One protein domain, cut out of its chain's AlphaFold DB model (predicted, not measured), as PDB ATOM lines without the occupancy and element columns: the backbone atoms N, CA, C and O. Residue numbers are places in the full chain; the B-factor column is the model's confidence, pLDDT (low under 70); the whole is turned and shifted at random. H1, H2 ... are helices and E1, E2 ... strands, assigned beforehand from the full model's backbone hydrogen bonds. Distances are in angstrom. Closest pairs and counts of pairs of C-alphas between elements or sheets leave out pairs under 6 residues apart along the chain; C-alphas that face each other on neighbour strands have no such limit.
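This is residues 90 to 189 of the 204 residues of an uncharacterized protein of Clavibacter michiganensis subsp. insidiosus (UniProt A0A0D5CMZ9). A small closed barrel of five strands, E1, E2, E3, E5 and E4 round the ring, makes the body, with the short strand E6 paired onto E4 outside the ring. The helix H1 packs on the outside of the barrel with its residues 100 to 106, while its residues 90 to 98 stick out as an arm; at the far end of the long axis, residues 163 to 169 stick out as a loop. The printed part has 100 residues, with one named helix and six named strands in the order H1 E1 E2 E3 E4 E5 E6, and its class is mixed, helices and strands. The sheet is mixed, with E3 and E5 parallel and its other neighbour pairs antiparallel. The whole is compact, with a radius of gyration of the C-alphas of 13.9 A, yet elongated in outline, spanning 45 by 27 by 25 A.

E1, residues 112 to 124, is the longest strand by residues; it measures 24.3 A from first to last C-alpha, begins at C-alpha 112 (417.086, 299.782, 422.219) and bends by 95 degrees at residue 119. E2, residues 127 to 133, measures 18.5 A; E3, residues 139 to 145, 18.9 A; E4, residues 154 to 160, 17.8 A. E5 is residues 173 to 175, and E6, residues 184 to 187, ends at C-alpha 187 (405.630, 301.904, 416.590). H1, residues 90 to 106, measures 24.3 A and begins at C-alpha 90 (397.029, 280.171, 413.886).

E1, E2 and E3 form a meander, each strand the antiparallel neighbour of the one before; with E4, antiparallel to E1, they form a Greek key. In the hairpin E1 and E2, N 118 and O 131 are 2.8 A apart; in the hairpin E2 and E3, N 130 and O 142 are 2.8 A apart. Between E3 and E5, N 143 and O 173 are 2.8 A apart. The hairpin E4 and E5 has N 160 and O 174 at 3.0 A. E4 closes the ring on E1, with N 115 and O 155 at 2.9 A. The pairing of E1 is staggered, with E4 over residues 112 to 116 and E2 over residues 116 to 124. E6 is antiparallel to E4 at 175 degrees, with N 185 and O 156 at 3.0 A. H1 is on the barrel and outside it; its closest C-alphas to E1 are those of Val 103 and Ala 114, 7.1 A apart. In H1 every O i to N i+4 pair is within hydrogen-bond range. E2 and E4 are apart.

The two C-alphas farthest apart, those of Lys 90 and Gly 165, are 47.9 A apart. The printed part has no cut, and the link E4 to E5, 12 residues, is long. The mean pLDDT of the printed part is 72.4; 35 residues are under 70, among them residues 90 to 99, 103 to 111 and 160 to 172.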
ATOM      1  N   LYS A  90     395.671 280.723 414.064       63.16
ATOM      2  CA  LYS A  90     397.029 280.171 413.886       63.16
ATOM      3  C   LYS A  90     397.938 281.080 413.048       63.16
ATOM      4  O   LYS A  90     399.022 281.430 413.505       63.16
ATOM      5  N   ALA A  91     397.487 281.519 411.869       59.66
ATOM      6  CA  ALA A  91     398.266 282.398 410.990       59.66
ATOM      7  C   ALA A  91     398.550 283.756 411.652       59.66
ATOM      8  O   ALA A  91     399.652 284.295 411.563       59.66
ATOM      9  N   ARG A  92     397.572 284.283 412.397       55.56
ATOM     10  CA  ARG A  92     397.741 285.510 413.178       55.56
ATOM     11  C   ARG A  92     398.717 285.324 414.341       55.56
ATOM     12  O   ARG A  92     399.541 286.205 414.567       55.56
ATOM     13  N   ARG A  93     398.655 284.199 415.059       64.19
ATOM     14  CA  ARG A  93     399.605 283.866 416.132       64.19
ATOM     15  C   ARG A  93     401.033 283.786 415.597       64.19
ATOM     16  O   ARG A  93     401.918 284.400 416.183       64.19
ATOM     17  N   ALA A  94     401.222 283.111 414.465       65.62
ATOM     18  CA  ALA A  94     402.507 283.020 413.779       65.62
ATOM     19  C   ALA A  94     403.019 284.404 413.347       65.62
ATOM     20  O   ALA A  94     404.176 284.729 413.592       65.62
ATOM     21  N   TYR A  95     402.147 285.260 412.801       64.12
ATOM     22  CA  TYR A  95     402.503 286.637 412.452       64.12
ATOM     23  C   TYR A  95     402.937 287.459 413.678       64.12
ATOM     24  O   TYR A  95     403.981 288.100 413.639       64.12
ATOM     25  N   MET A  96     402.192 287.409 414.791       64.44
ATOM     26  CA  MET A  96     402.565 288.140 416.015       64.44
ATOM     27  C   MET A  96     403.862 287.626 416.631       64.44
ATOM     28  O   MET A  96     404.668 288.417 417.114       64.44
ATOM     29  N   GLN A  97     404.076 286.309 416.604       69.25
ATOM     30  CA  GLN A  97     405.337 285.707 417.025       69.25
ATOM     31  C   GLN A  97     406.490 286.133 416.112       69.25
ATOM     32  O   GLN A  97     407.566 286.424 416.620       69.25
ATOM     33  N   GLY A  98     406.264 286.224 414.798       66.31
ATOM     34  CA  GLY A  98     407.236 286.742 413.835       66.31
ATOM     35  C   GLY A  98     407.618 288.191 414.131       66.31
ATOM     36  O   GLY A  98     408.790 288.474 414.346       66.31
ATOM     37  N   VAL A  99     406.627 289.079 414.260       66.31
ATOM     38  CA  VAL A  99     406.848 290.492 414.616       66.31
ATOM     39  C   VAL A  99     407.581 290.620 415.952       66.31
ATOM     40  O   VAL A  99     408.514 291.407 416.059       66.31
ATOM     41  N   TRP A 100     407.199 289.836 416.968       70.31
ATOM     42  CA  TRP A 100     407.894 289.841 418.257       70.31
ATOM     43  C   TRP A 100     409.347 289.383 418.134       70.31
ATOM     44  O   TRP A 100     410.208 289.990 418.752       70.31
ATOM     45  N   ARG A 101     409.638 288.342 417.347       70.94
ATOM     46  CA  ARG A 101     411.015 287.868 417.135       70.94
ATOM     47  C   ARG A 101     411.881 288.927 416.460       70.94
ATOM     48  O   ARG A 101     413.002 289.120 416.906       70.94
ATOM     49  N   THR A 102     411.358 289.627 415.454       70.50
ATOM     50  CA  THR A 102     412.066 290.743 414.807       70.50
ATOM     51  C   THR A 102     412.340 291.865 415.805       70.50
ATOM     52  O   THR A 102     413.484 292.246 415.997       70.50
ATOM     53  N   VAL A 103     411.319 292.303 416.545       69.12
ATOM     54  CA  VAL A 103     411.452 293.349 417.575       69.12
ATOM     55  C   VAL A 103     412.423 292.939 418.684       69.12
ATOM     56  O   VAL A 103     413.197 293.754 419.169       69.12
ATOM     57  N   ALA A 104     412.375 291.679 419.107       69.75
ATOM     58  CA  ALA A 104     413.263 291.132 420.121       69.75
ATOM     59  C   ALA A 104     414.711 291.053 419.638       69.75
ATOM     60  O   ALA A 104     415.609 291.206 420.455       69.75
ATOM     61  N   HIS A 105     414.927 290.804 418.346       69.31
ATOM     62  CA  HIS A 105     416.245 290.837 417.729       69.31
ATOM     63  C   HIS A 105     416.776 292.274 417.652       69.31
ATOM     64  O   HIS A 105     417.893 292.522 418.096       69.31
ATOM     65  N   ASP A 106     415.941 293.222 417.214       66.88
ATOM     66  CA  ASP A 106     416.280 294.650 417.157       66.88
ATOM     67  C   ASP A 106     416.589 295.232 418.553       66.88
ATOM     68  O   ASP A 106     417.429 296.114 418.696       66.88
ATOM     69  N   ALA A 107     415.921 294.732 419.599       65.50
ATOM     70  CA  ALA A 107     416.110 295.158 420.988       65.50
ATOM     71  C   ALA A 107     417.325 294.522 421.696       65.50
ATOM     72  O   ALA A 107     417.509 294.741 422.891       65.50
ATOM     73  N   LEU A 108     418.137 293.704 421.013       66.50
ATOM     74  CA  LEU A 108     419.403 293.211 421.581       66.50
ATOM     75  C   LEU A 108     420.511 294.276 421.570       66.50
ATOM     76  O   LEU A 108     421.548 294.072 422.204       66.50
ATOM     77  N   ASP A 109     420.302 295.392 420.869       64.44
ATOM     78  CA  ASP A 109     421.218 296.531 420.866       64.44
ATOM     79  C   ASP A 109     421.176 297.287 422.210       64.44
ATOM     80  O   ASP A 109     420.114 297.447 422.816       64.44
ATOM     81  N   ARG A 110     422.336 297.755 422.692       59.06
ATOM     82  CA  ARG A 110     422.538 298.224 424.081       59.06
ATOM     83  C   ARG A 110     421.715 299.459 424.466       59.06
ATOM     84  O   ARG A 110     421.552 299.705 425.658       59.06
ATOM     85  N   ASP A 111     421.115 300.147 423.499       68.56
ATOM     86  CA  ASP A 111     420.293 301.340 423.723       68.56
ATOM     87  C   ASP A 111     418.837 301.192 423.259       68.56
ATOM     88  O   ASP A 111     418.080 302.165 423.299       68.56
ATOM     89  N   VAL A 112     418.406 299.999 422.831       75.94
ATOM     90  CA  VAL A 112     417.086 299.782 422.219       75.94
ATOM     91  C   VAL A 112     416.189 298.901 423.088       75.94
ATOM     92  O   VAL A 112     416.504 297.761 423.402       75.94
ATOM     93  N   TRP A 113     415.012 299.418 423.444       79.44
ATOM     94  CA  TRP A 113     414.088 298.795 424.388       79.44
ATOM     95  C   TRP A 113     412.697 298.625 423.781       79.44
ATOM     96  O   TRP A 113     412.111 299.559 423.232       79.44
ATOM     97  N   ALA A 114     412.121 297.433 423.926       81.00
ATOM     98  CA  ALA A 114     410.733 297.170 423.559       81.00
ATOM     99  C   ALA A 114     409.817 297.413 424.766       81.00
ATOM    100  O   ALA A 114     409.811 296.629 425.713       81.00
ATOM    101  N   VAL A 115     409.016 298.480 424.731       82.62
ATOM    102  CA  VAL A 115     408.198 298.903 425.877       82.62
ATOM    103  C   VAL A 115     406.723 299.036 425.531       82.62
ATOM    104  O   VAL A 115     406.340 299.566 424.483       82.62
ATOM    105  N   ARG A 116     405.857 298.582 426.438       85.12
ATOM    106  CA  ARG A 116     404.403 298.732 426.329       85.12
ATOM    107  C   ARG A 116     403.924 299.869 427.216       85.12
ATOM    108  O   ARG A 116     404.170 299.875 428.411       85.12
ATOM    109  N   VAL A 117     403.145 300.793 426.668       84.50
ATOM    110  CA  VAL A 117     402.573 301.901 427.444       84.50
ATOM    111  C   VAL A 117     401.357 301.414 428.229       84.50
ATOM    112  O   VAL A 117     400.315 301.103 427.649       84.50
ATOM    113  N   VAL A 118     401.467 301.378 429.552       85.25
ATOM    114  CA  VAL A 118     400.402 300.941 430.467       85.25
ATOM    115  C   VAL A 118     399.428 302.077 430.743       85.25
ATOM    116  O   VAL A 118     398.211 301.896 430.651       85.25
ATOM    117  N   ALA A 119     399.962 303.254 431.056       83.50
ATOM    118  CA  ALA A 119     399.188 304.439 431.383       83.50
ATOM    119  C   ALA A 119     399.949 305.690 430.956       83.50
ATOM    120  O   ALA A 119     401.169 305.737 431.043       83.50
ATOM    121  N   VAL A 120     399.216 306.704 430.511       85.69
ATOM    122  CA  VAL A 120     399.754 308.051 430.316       85.69
ATOM    123  C   VAL A 120     399.357 308.843 431.548       85.69
ATOM    124  O   VAL A 120     398.164 308.972 431.816       85.69
ATOM    125  N   THR A 121     400.339 309.293 432.322       85.56
ATOM    126  CA  THR A 121     400.106 309.978 433.601       85.56
ATOM    127  C   THR A 121     400.109 311.485 433.428       85.56
ATOM    128  O   THR A 121     399.367 312.178 434.117       85.56
ATOM    129  N   TYR A 122     400.905 311.998 432.490       80.50
ATOM    130  CA  TYR A 122     401.072 313.434 432.332       80.50
ATOM    131  C   TYR A 122     401.404 313.830 430.895       80.50
ATOM    132  O   TYR A 122     402.173 313.151 430.216       80.50
ATOM    133  N   ILE A 123     400.838 314.943 430.425       85.25
ATOM    134  CA  ILE A 123     401.043 315.466 429.069       85.25
ATOM    135  C   ILE A 123     401.432 316.943 429.180       85.25
ATOM    136  O   ILE A 123     400.696 317.736 429.757       85.25
ATOM    137  N   ARG A 124     402.578 317.310 428.601       78.12
ATOM    138  CA  ARG A 124     403.080 318.686 428.471       78.12
ATOM    139  C   ARG A 124     403.335 319.033 427.007       78.12
ATOM    140  O   ARG A 124     403.342 318.165 426.136       78.12
ATOM    141  N   ALA A 125     403.588 320.315 426.746       77.62
ATOM    142  CA  ALA A 125     403.959 320.802 425.417       77.62
ATOM    143  C   ALA A 125     405.219 320.108 424.863       77.62
ATOM    144  O   ALA A 125     405.243 319.743 423.692       77.62
ATOM    145  N   ARG A 126     406.229 319.865 425.713       74.50
ATOM    146  CA  ARG A 126     407.531 319.292 425.312       74.50
ATOM    147  C   ARG A 126     407.668 317.778 425.516       74.50
ATOM    148  O   ARG A 126     408.686 317.200 425.161       74.50
ATOM    149  N   GLY A 127     406.652 317.107 426.056       81.88
ATOM    150  CA  GLY A 127     406.735 315.664 426.269       81.88
ATOM    151  C   GLY A 127     405.607 315.086 427.106       81.88
ATOM    152  O   GLY A 127     404.679 315.782 427.520       81.88
ATOM    153  N   CYS A 128     405.678 313.783 427.339       85.81
ATOM    154  CA  CYS A 128     404.643 313.025 428.020       85.81
ATOM    155  C   CYS A 128     405.257 312.016 428.991       85.81
ATOM    156  O   CYS A 128     406.105 311.217 428.598       85.81
ATOM    157  N   ARG A 129     404.789 312.017 430.246       86.56
ATOM    158  CA  ARG A 129     405.097 310.950 431.201       86.56
ATOM    159  C   ARG A 129     404.106 309.816 431.016       86.56
ATOM    160  O   ARG A 129     402.886 310.021 431.007       86.56
ATOM    161  N   ALA A 130     404.634 308.613 430.911       87.19
ATOM    162  CA  ALA A 130     403.853 307.403 430.830       87.19
ATOM    163  C   ALA A 130     404.499 306.297 431.659       87.19
ATOM    164  O   ALA A 130     405.716 306.177 431.707       87.19
ATOM    165  N   ILE A 131     403.673 305.457 432.270       86.12
ATOM    166  CA  ILE A 131     404.128 304.208 432.873       86.12
ATOM    167  C   ILE A 131     404.253 303.199 431.742       86.12
ATOM    168  O   ILE A 131     403.275 302.923 431.031       86.12
ATOM    169  N   VAL A 132     405.446 302.647 431.586       86.12
ATOM    170  CA  VAL A 132     405.740 301.598 430.621       86.12
ATOM    171  C   VAL A 132     405.994 300.272 431.320       86.12
ATOM    172  O   VAL A 132     406.421 300.227 432.468       86.12
ATOM    173  N   GLU A 133     405.690 299.189 430.624       84.31
ATOM    174  CA  GLU A 133     405.962 297.815 431.022       84.31
ATOM    175  C   GLU A 133     406.985 297.229 430.052       84.31
ATOM    176  O   GLU A 133     406.799 297.273 428.829       84.31
ATOM    177  N   HIS A 134     408.064 296.708 430.619       81.00
ATOM    178  CA  HIS A 134     409.155 296.044 429.918       81.00
ATOM    179  C   HIS A 134     408.804 294.584 429.586       81.00
ATOM    180  O   HIS A 134     407.811 294.046 430.092       81.00
ATOM    181  N   PRO A 135     409.594 293.898 428.739       72.62
ATOM    182  CA  PRO A 135     409.336 292.503 428.379       72.62
ATOM    183  C   PRO A 135     409.397 291.538 429.574       72.62
ATOM    184  O   PRO A 135     408.728 290.506 429.578       72.62
ATOM    185  N   ASP A 136     410.166 291.886 430.603       74.00
ATOM    186  CA  ASP A 136     410.280 291.149 431.864       74.00
ATOM    187  C   ASP A 136     409.093 291.387 432.821       74.00
ATOM    188  O   ASP A 136     409.022 290.776 433.886       74.00
ATOM    189  N   GLY A 137     408.143 292.250 432.445       70.00
ATOM    190  CA  GLY A 137     406.984 292.620 433.255       70.00
ATOM    191  C   GLY A 137     407.265 293.724 434.275       70.00
ATOM    192  O   GLY A 137     406.346 294.138 434.987       70.00
ATOM    193  N   ARG A 138     408.499 294.243 434.347       79.50
ATOM    194  CA  ARG A 138     408.810 295.379 435.216       79.50
ATOM    195  C   ARG A 138     408.131 296.631 434.693       79.50
ATOM    196  O   ARG A 138     408.105 296.898 433.491       79.50
ATOM    197  N   ARG A 139     407.582 297.414 435.618       84.06
ATOM    198  CA  ARG A 139     406.979 298.708 435.313       84.06
ATOM    199  C   ARG A 139     407.931 299.820 435.689       84.06
ATOM    200  O   ARG A 139     408.567 299.764 436.737       84.06
ATOM    201  N   GLN A 140     407.991 300.823 434.834       83.19
ATOM    202  CA  GLN A 140     408.871 301.959 435.008       83.19
ATOM    203  C   GLN A 140     408.172 303.223 434.518       83.19
ATOM    204  O   GLN A 140     407.406 303.189 433.553       83.19
ATOM    205  N   ASP A 141     408.431 304.345 435.177       85.94
ATOM    206  CA  ASP A 141     408.071 305.643 434.627       85.94
ATOM    207  C   ASP A 141     408.968 305.968 433.436       85.94
ATOM    208  O   ASP A 141     410.179 305.777 433.486       85.94
ATOM    209  N   ALA A 142     408.383 306.486 432.368       85.31
ATOM    210  CA  ALA A 142     409.103 306.904 431.181       85.31
ATOM    211  C   ALA A 142     408.656 308.290 430.734       85.31
ATOM    212  O   ALA A 142     407.464 308.613 430.742       85.31
ATOM    213  N   TRP A 143     409.617 309.099 430.316       87.31
ATOM    214  CA  TRP A 143     409.388 310.403 429.729       87.31
ATOM    215  C   TRP A 143     409.645 310.349 428.227       87.31
ATOM    216  O   TRP A 143     410.756 310.073 427.783       87.31
ATOM    217  N   PHE A 144     408.606 310.614 427.445       86.25
ATOM    218  CA  PHE A 144     408.657 310.669 425.991       86.25
ATOM    219  C   PHE A 144     408.790 312.121 425.544       86.25
ATOM    220  O   PHE A 144     407.839 312.896 425.682       86.25
ATOM    221  N   TRP A 145     409.946 312.486 424.996       84.94
ATOM    222  CA  TRP A 145     410.174 313.813 424.423       84.94
ATOM    223  C   TRP A 145     409.535 313.920 423.040       84.94
ATOM    224  O   TRP A 145     409.575 312.974 422.255       84.94
ATOM    225  N   HIS A 146     408.896 315.057 422.758       77.94
ATOM    226  CA  HIS A 146     408.271 315.387 421.463       77.94
ATOM    227  C   HIS A 146     407.202 314.406 420.939       77.94
ATOM    228  O   HIS A 146     406.675 314.592 419.842       77.94
ATOM    229  N   VAL A 147     406.823 313.384 421.713       79.94
ATOM    230  CA  VAL A 147     405.855 312.367 421.295       79.94
ATOM    231  C   VAL A 147     404.783 312.159 422.352       79.94
ATOM    232  O   VAL A 147     405.028 312.160 423.555       79.94
ATOM    233  N   ARG A 148     403.551 311.947 421.877       84.00
ATOM    234  CA  ARG A 148     402.392 311.603 422.703       84.00
ATOM    235  C   ARG A 148     402.118 310.097 422.601       84.00
ATOM    236  O   ARG A 148     401.374 309.678 421.701       84.00
ATOM    237  N   PRO A 149     402.719 309.260 423.471       81.00
ATOM    238  CA  PRO A 149     402.399 307.844 423.519       81.00
ATOM    239  C   PRO A 149     400.916 307.652 423.836       81.00
ATOM    240  O   PRO A 149     400.285 308.470 424.503       81.00
ATOM    241  N   ARG A 150     400.335 306.547 423.364       81.75
ATOM    242  CA  ARG A 150     398.972 306.166 423.755       81.75
ATOM    243  C   ARG A 150     398.999 304.859 424.523       81.75
ATOM    244  O   ARG A 150     399.753 303.947 424.192       81.75
ATOM    245  N   ARG A 151     398.104 304.752 425.501       81.12
ATOM    246  CA  ARG A 151     397.882 303.530 426.275       81.12
ATOM    247  C   ARG A 151     397.667 302.306 425.374       81.12
ATOM    248  O   ARG A 151     396.908 302.352 424.405       81.12
ATOM    249  N   GLY A 152     398.317 301.205 425.740       72.12
ATOM    250  CA  GLY A 152     398.252 299.906 425.077       72.12
ATOM    251  C   GLY A 152     399.102 299.789 423.814       72.12
ATOM    252  O   GLY A 152     399.080 298.741 423.180       72.12
ATOM    253  N   HIS A 153     399.818 300.841 423.416       77.56
ATOM    254  CA  HIS A 153     400.764 300.748 422.312       77.56
ATOM    255  C   HIS A 153     402.096 300.180 422.786       77.56
ATOM    256  O   HIS A 153     402.508 300.415 423.920       77.56
ATOM    257  N   VAL A 154     402.758 299.468 421.880       79.75
ATOM    258  CA  VAL A 154     404.116 298.975 422.069       79.75
ATOM    259  C   VAL A 154     405.028 299.771 421.146       79.75
ATOM    260  O   VAL A 154     404.699 299.992 419.974       79.75
ATOM    261  N   TYR A 155     406.133 300.240 421.701       81.50
ATOM    262  CA  TYR A 155     407.128 301.045 421.015       81.50
ATOM    263  C   TYR A 155     408.478 300.360 421.129       81.50
ATOM    264  O   TYR A 155     408.804 299.818 422.185       81.50
ATOM    265  N   LEU A 156     409.246 300.422 420.047       82.00
ATOM    266  CA  LEU A 156     410.680 300.221 420.116       82.00
ATOM    267  C   LEU A 156     411.310 301.596 420.342       82.00
ATOM    268  O   LEU A 156     411.157 302.498 419.511       82.00
ATOM    269  N   VAL A 157     411.924 301.781 421.503       82.06
ATOM    270  CA  VAL A 157     412.470 303.065 421.934       82.06
ATOM    271  C   VAL A 157     413.976 302.966 422.080       82.06
ATOM    272  O   VAL A 157     414.478 302.026 422.681       82.06
ATOM    273  N   ARG A 158     414.688 303.955 421.554       79.19
ATOM    274  CA  ARG A 158     416.048 304.257 421.962       79.19
ATOM    275  C   ARG A 158     415.977 305.081 423.242       79.19
ATOM    276  O   ARG A 158     415.479 306.211 423.225       79.19
ATOM    277  N   ALA A 159     416.392 304.485 424.349       71.00
ATOM    278  CA  ALA A 159     416.335 305.124 425.654       71.00
ATOM    279  C   ALA A 159     417.733 305.567 426.072       71.00
ATOM    280  O   ALA A 159     418.678 304.791 425.975       71.00
ATOM    281  N   THR A 160     417.861 306.789 426.579       69.75
ATOM    282  CA  THR A 160     419.070 307.186 427.298       69.75
ATOM    283  C   THR A 160     418.920 306.716 428.741       69.75
ATOM    284  O   THR A 160     417.944 307.040 429.429       69.75
ATOM    285  N   GLY A 161     419.856 305.875 429.193       56.62
ATOM    286  CA  GLY A 161     419.944 305.508 430.602       56.62
ATOM    287  C   GLY A 161     420.020 306.776 431.450       56.62
ATOM    288  O   GLY A 161     420.656 307.750 431.046       56.62
ATOM    289  N   ALA A 162     419.347 306.790 432.605       50.16
ATOM    290  CA  ALA A 162     419.508 307.877 433.564       50.16
ATOM    291  C   ALA A 162     421.010 308.053 433.813       50.16
ATOM    292  O   ALA A 162     421.671 307.083 434.194       50.16
ATOM    293  N   ALA A 163     421.534 309.250 433.526       41.00
ATOM    294  CA  ALA A 163     422.937 309.577 433.725       41.00
ATOM    295  C   ALA A 163     423.371 309.050 435.099       41.00
ATOM    296  O   ALA A 163     422.730 309.321 436.118       41.00
ATOM    297  N   THR A 164     424.399 308.209 435.087       38.75
ATOM    298  CA  THR A 164     425.014 307.595 436.261       38.75
ATOM    299  C   THR A 164     425.329 308.679 437.288       38.75
ATOM    300  O   THR A 164     426.289 309.422 437.119       38.75
ATOM    301  N   GLY A 165     424.494 308.809 438.322       38.69
ATOM    302  CA  GLY A 165     424.680 309.829 439.357       38.69
ATOM    303  C   GLY A 165     423.515 310.014 440.331       38.69
ATOM    304  O   GLY A 165     423.753 310.371 441.478       38.69
ATOM    305  N   ILE A 166     422.267 309.724 439.945       40.22
ATOM    306  CA  ILE A 166     421.121 309.909 440.855       40.22
ATOM    307  C   ILE A 166     420.823 308.593 441.576       40.22
ATOM    308  O   ILE A 166     420.287 307.642 441.007       40.22
ATOM    309  N   ARG A 167     421.225 308.546 442.845       37.03
ATOM    310  CA  ARG A 167     421.197 307.388 443.747       37.03
ATOM    311  C   ARG A 167     419.821 307.088 444.358       37.03
ATOM    312  O   ARG A 167     419.769 306.376 445.351       37.03
ATOM    313  N   ASP A 168     418.729 307.557 443.754       39.28
ATOM    314  CA  ASP A 168     417.383 307.399 444.312       39.28
ATOM    315  C   ASP A 168     416.450 306.543 443.454       39.28
ATOM    316  O   ASP A 168     416.523 306.470 442.227       39.28
ATOM    317  N   GLN A 169     415.553 305.864 444.159       42.75
ATOM    318  CA  GLN A 169     414.734 304.710 443.782       42.75
ATOM    319  C   GLN A 169     413.618 304.998 442.747       42.75
ATOM    320  O   GLN A 169     412.629 304.273 442.658       42.75
ATOM    321  N   HIS A 170     413.788 306.011 441.896       47.28
ATOM    322  CA  HIS A 170     412.827 306.452 440.882       47.28
ATOM    323  C   HIS A 170     413.480 306.481 439.501       47.28
ATOM    324  O   HIS A 170     413.725 307.536 438.919       47.28
ATOM    325  N   ARG A 171     413.795 305.304 438.954       59.72
ATOM    326  CA  ARG A 171     414.397 305.213 437.619       59.72
ATOM    327  C   ARG A 171     413.366 305.639 436.576       59.72
ATOM    328  O   ARG A 171     412.552 304.828 436.158       59.72
ATOM    329  N   VAL A 172     413.395 306.896 436.148       69.94
ATOM    330  CA  VAL A 172     412.638 307.377 434.986       69.94
ATOM    331  C   VAL A 172     413.436 307.052 433.720       69.94
ATOM    332  O   VAL A 172     414.624 307.347 433.644       69.94
ATOM    333  N   MET A 173     412.806 306.410 432.739       79.06
ATOM    334  CA  MET A 173     413.396 306.136 431.427       79.06
ATOM    335  C   MET A 173     413.175 307.335 430.501       79.06
ATOM    336  O   MET A 173     412.031 307.722 430.273       79.06
ATOM    337  N   TYR A 174     414.233 307.904 429.930       83.06
ATOM    338  CA  TYR A 174     414.107 309.017 428.988       83.06
ATOM    339  C   TYR A 174     414.133 308.496 427.551       83.06
ATOM    340  O   TYR A 174     415.073 307.827 427.129       83.06
ATOM    341  N   VAL A 175     413.065 308.777 426.806       83.25
ATOM    342  CA  VAL A 175     412.912 308.393 425.400       83.25
ATOM    343  C   VAL A 175     413.083 309.636 424.541       83.25
ATOM    344  O   VAL A 175     412.167 310.461 424.437       83.25
ATOM    345  N   GLY A 176     414.261 309.750 423.928       75.69
ATOM    346  CA  GLY A 176     414.699 310.927 423.178       75.69
ATOM    347  C   GLY A 176     415.254 312.043 424.060       75.69
ATOM    348  O   GLY A 176     415.376 311.896 425.276       75.69
ATOM    349  N   SER A 177     415.569 313.172 423.435       75.88
ATOM    350  CA  SER A 177     415.943 314.423 424.105       75.88
ATOM    351  C   SER A 177     415.699 315.620 423.184       75.88
ATOM    352  O   SER A 177     415.497 315.440 421.983       75.88
ATOM    353  N   ASP A 178     415.797 316.838 423.724       71.88
ATOM    354  CA  ASP A 178     415.777 318.067 422.914       71.88
ATOM    355  C   ASP A 178     416.942 318.106 421.895       71.88
ATOM    356  O   ASP A 178     416.829 318.730 420.845       71.88
ATOM    357  N   THR A 179     418.056 317.415 422.183       72.94
ATOM    358  CA  THR A 179     419.261 317.377 421.334       72.94
ATOM    359  C   THR A 179     419.256 316.262 420.287       72.94
ATOM    360  O   THR A 179     419.759 316.454 419.187       72.94
ATOM    361  N   THR A 180     418.711 315.089 420.617       67.44
ATOM    362  CA  THR A 180     418.733 313.890 419.752       67.44
ATOM    363  C   THR A 180     417.399 313.638 419.052       67.44
ATOM    364  O   THR A 180     417.300 312.762 418.194       67.44
ATOM    365  N   GLY A 181     416.370 314.419 419.392       71.19
ATOM    366  CA  GLY A 181     415.032 314.281 418.842       71.19
ATOM    367  C   GLY A 181     414.265 313.092 419.435       71.19
ATOM    368  O   GLY A 181     414.568 312.613 420.534       71.19
ATOM    369  N   PRO A 182     413.205 312.623 418.752       72.19
ATOM    370  CA  PRO A 182     412.359 311.554 419.264       72.19
ATOM    371  C   PRO A 182     413.129 310.230 419.318       72.19
ATOM    372  O   PRO A 182     413.460 309.646 418.292       72.19
ATOM    373  N   GLY A 183     413.323 309.686 420.520       76.94
ATOM    374  CA  GLY A 183     413.949 308.374 420.730       76.94
ATOM    375  C   GLY A 183     413.041 307.194 420.374       76.94
ATOM    376  O   GLY A 183     413.201 306.116 420.925       76.94
ATOM    377  N   ILE A 184     412.032 307.365 419.519       80.00
ATOM    378  CA  ILE A 184     411.175 306.261 419.067       80.00
ATOM    379  C   ILE A 184     411.674 305.810 417.703       80.00
ATOM    380  O   ILE A 184     411.608 306.574 416.748       80.00
ATOM    381  N   ILE A 185     412.104 304.553 417.613       76.31
ATOM    382  CA  ILE A 185     412.587 303.973 416.358       76.31
ATOM    383  C   ILE A 185     411.387 303.659 415.465       76.31
ATOM    384  O   ILE A 185     411.281 304.158 414.350       76.31
ATOM    385  N   TYR A 186     410.427 302.887 415.978       74.94
ATOM    386  CA  TYR A 186     409.142 302.690 415.315       74.94
ATOM    387  C   TYR A 186     408.064 302.187 416.277       74.94
ATOM    388  O   TYR A 186     408.312 301.663 417.368       74.94
ATOM    389  N   ARG A 187     406.809 302.361 415.857       71.25
ATOM    390  CA  ARG A 187     405.630 301.904 416.590       71.25
ATOM    391  C   ARG A 187     405.165 300.564 416.045       71.25
ATOM    392  O   ARG A 187     404.844 300.452 414.864       71.25
ATOM    393  N   ILE A 188     404.999 299.588 416.928       68.56
ATOM    394  CA  ILE A 188     404.496 298.278 416.527       68.56
ATOM    395  C   ILE A 188     402.978 298.404 416.249       68.56
ATOM    396  O   ILE A 188     402.248 298.989 417.065       68.56
ATOM    397  N   PRO A 189     402.470 297.925 415.092       54.94
ATOM    398  CA  PRO A 189     401.106 298.190 414.634       54.94
ATOM    399  C   PRO A 189     399.998 297.881 415.654       54.94
ATOM    400  O   PRO A 189     399.989 296.865 416.342       54.94
TER     401      PRO A 189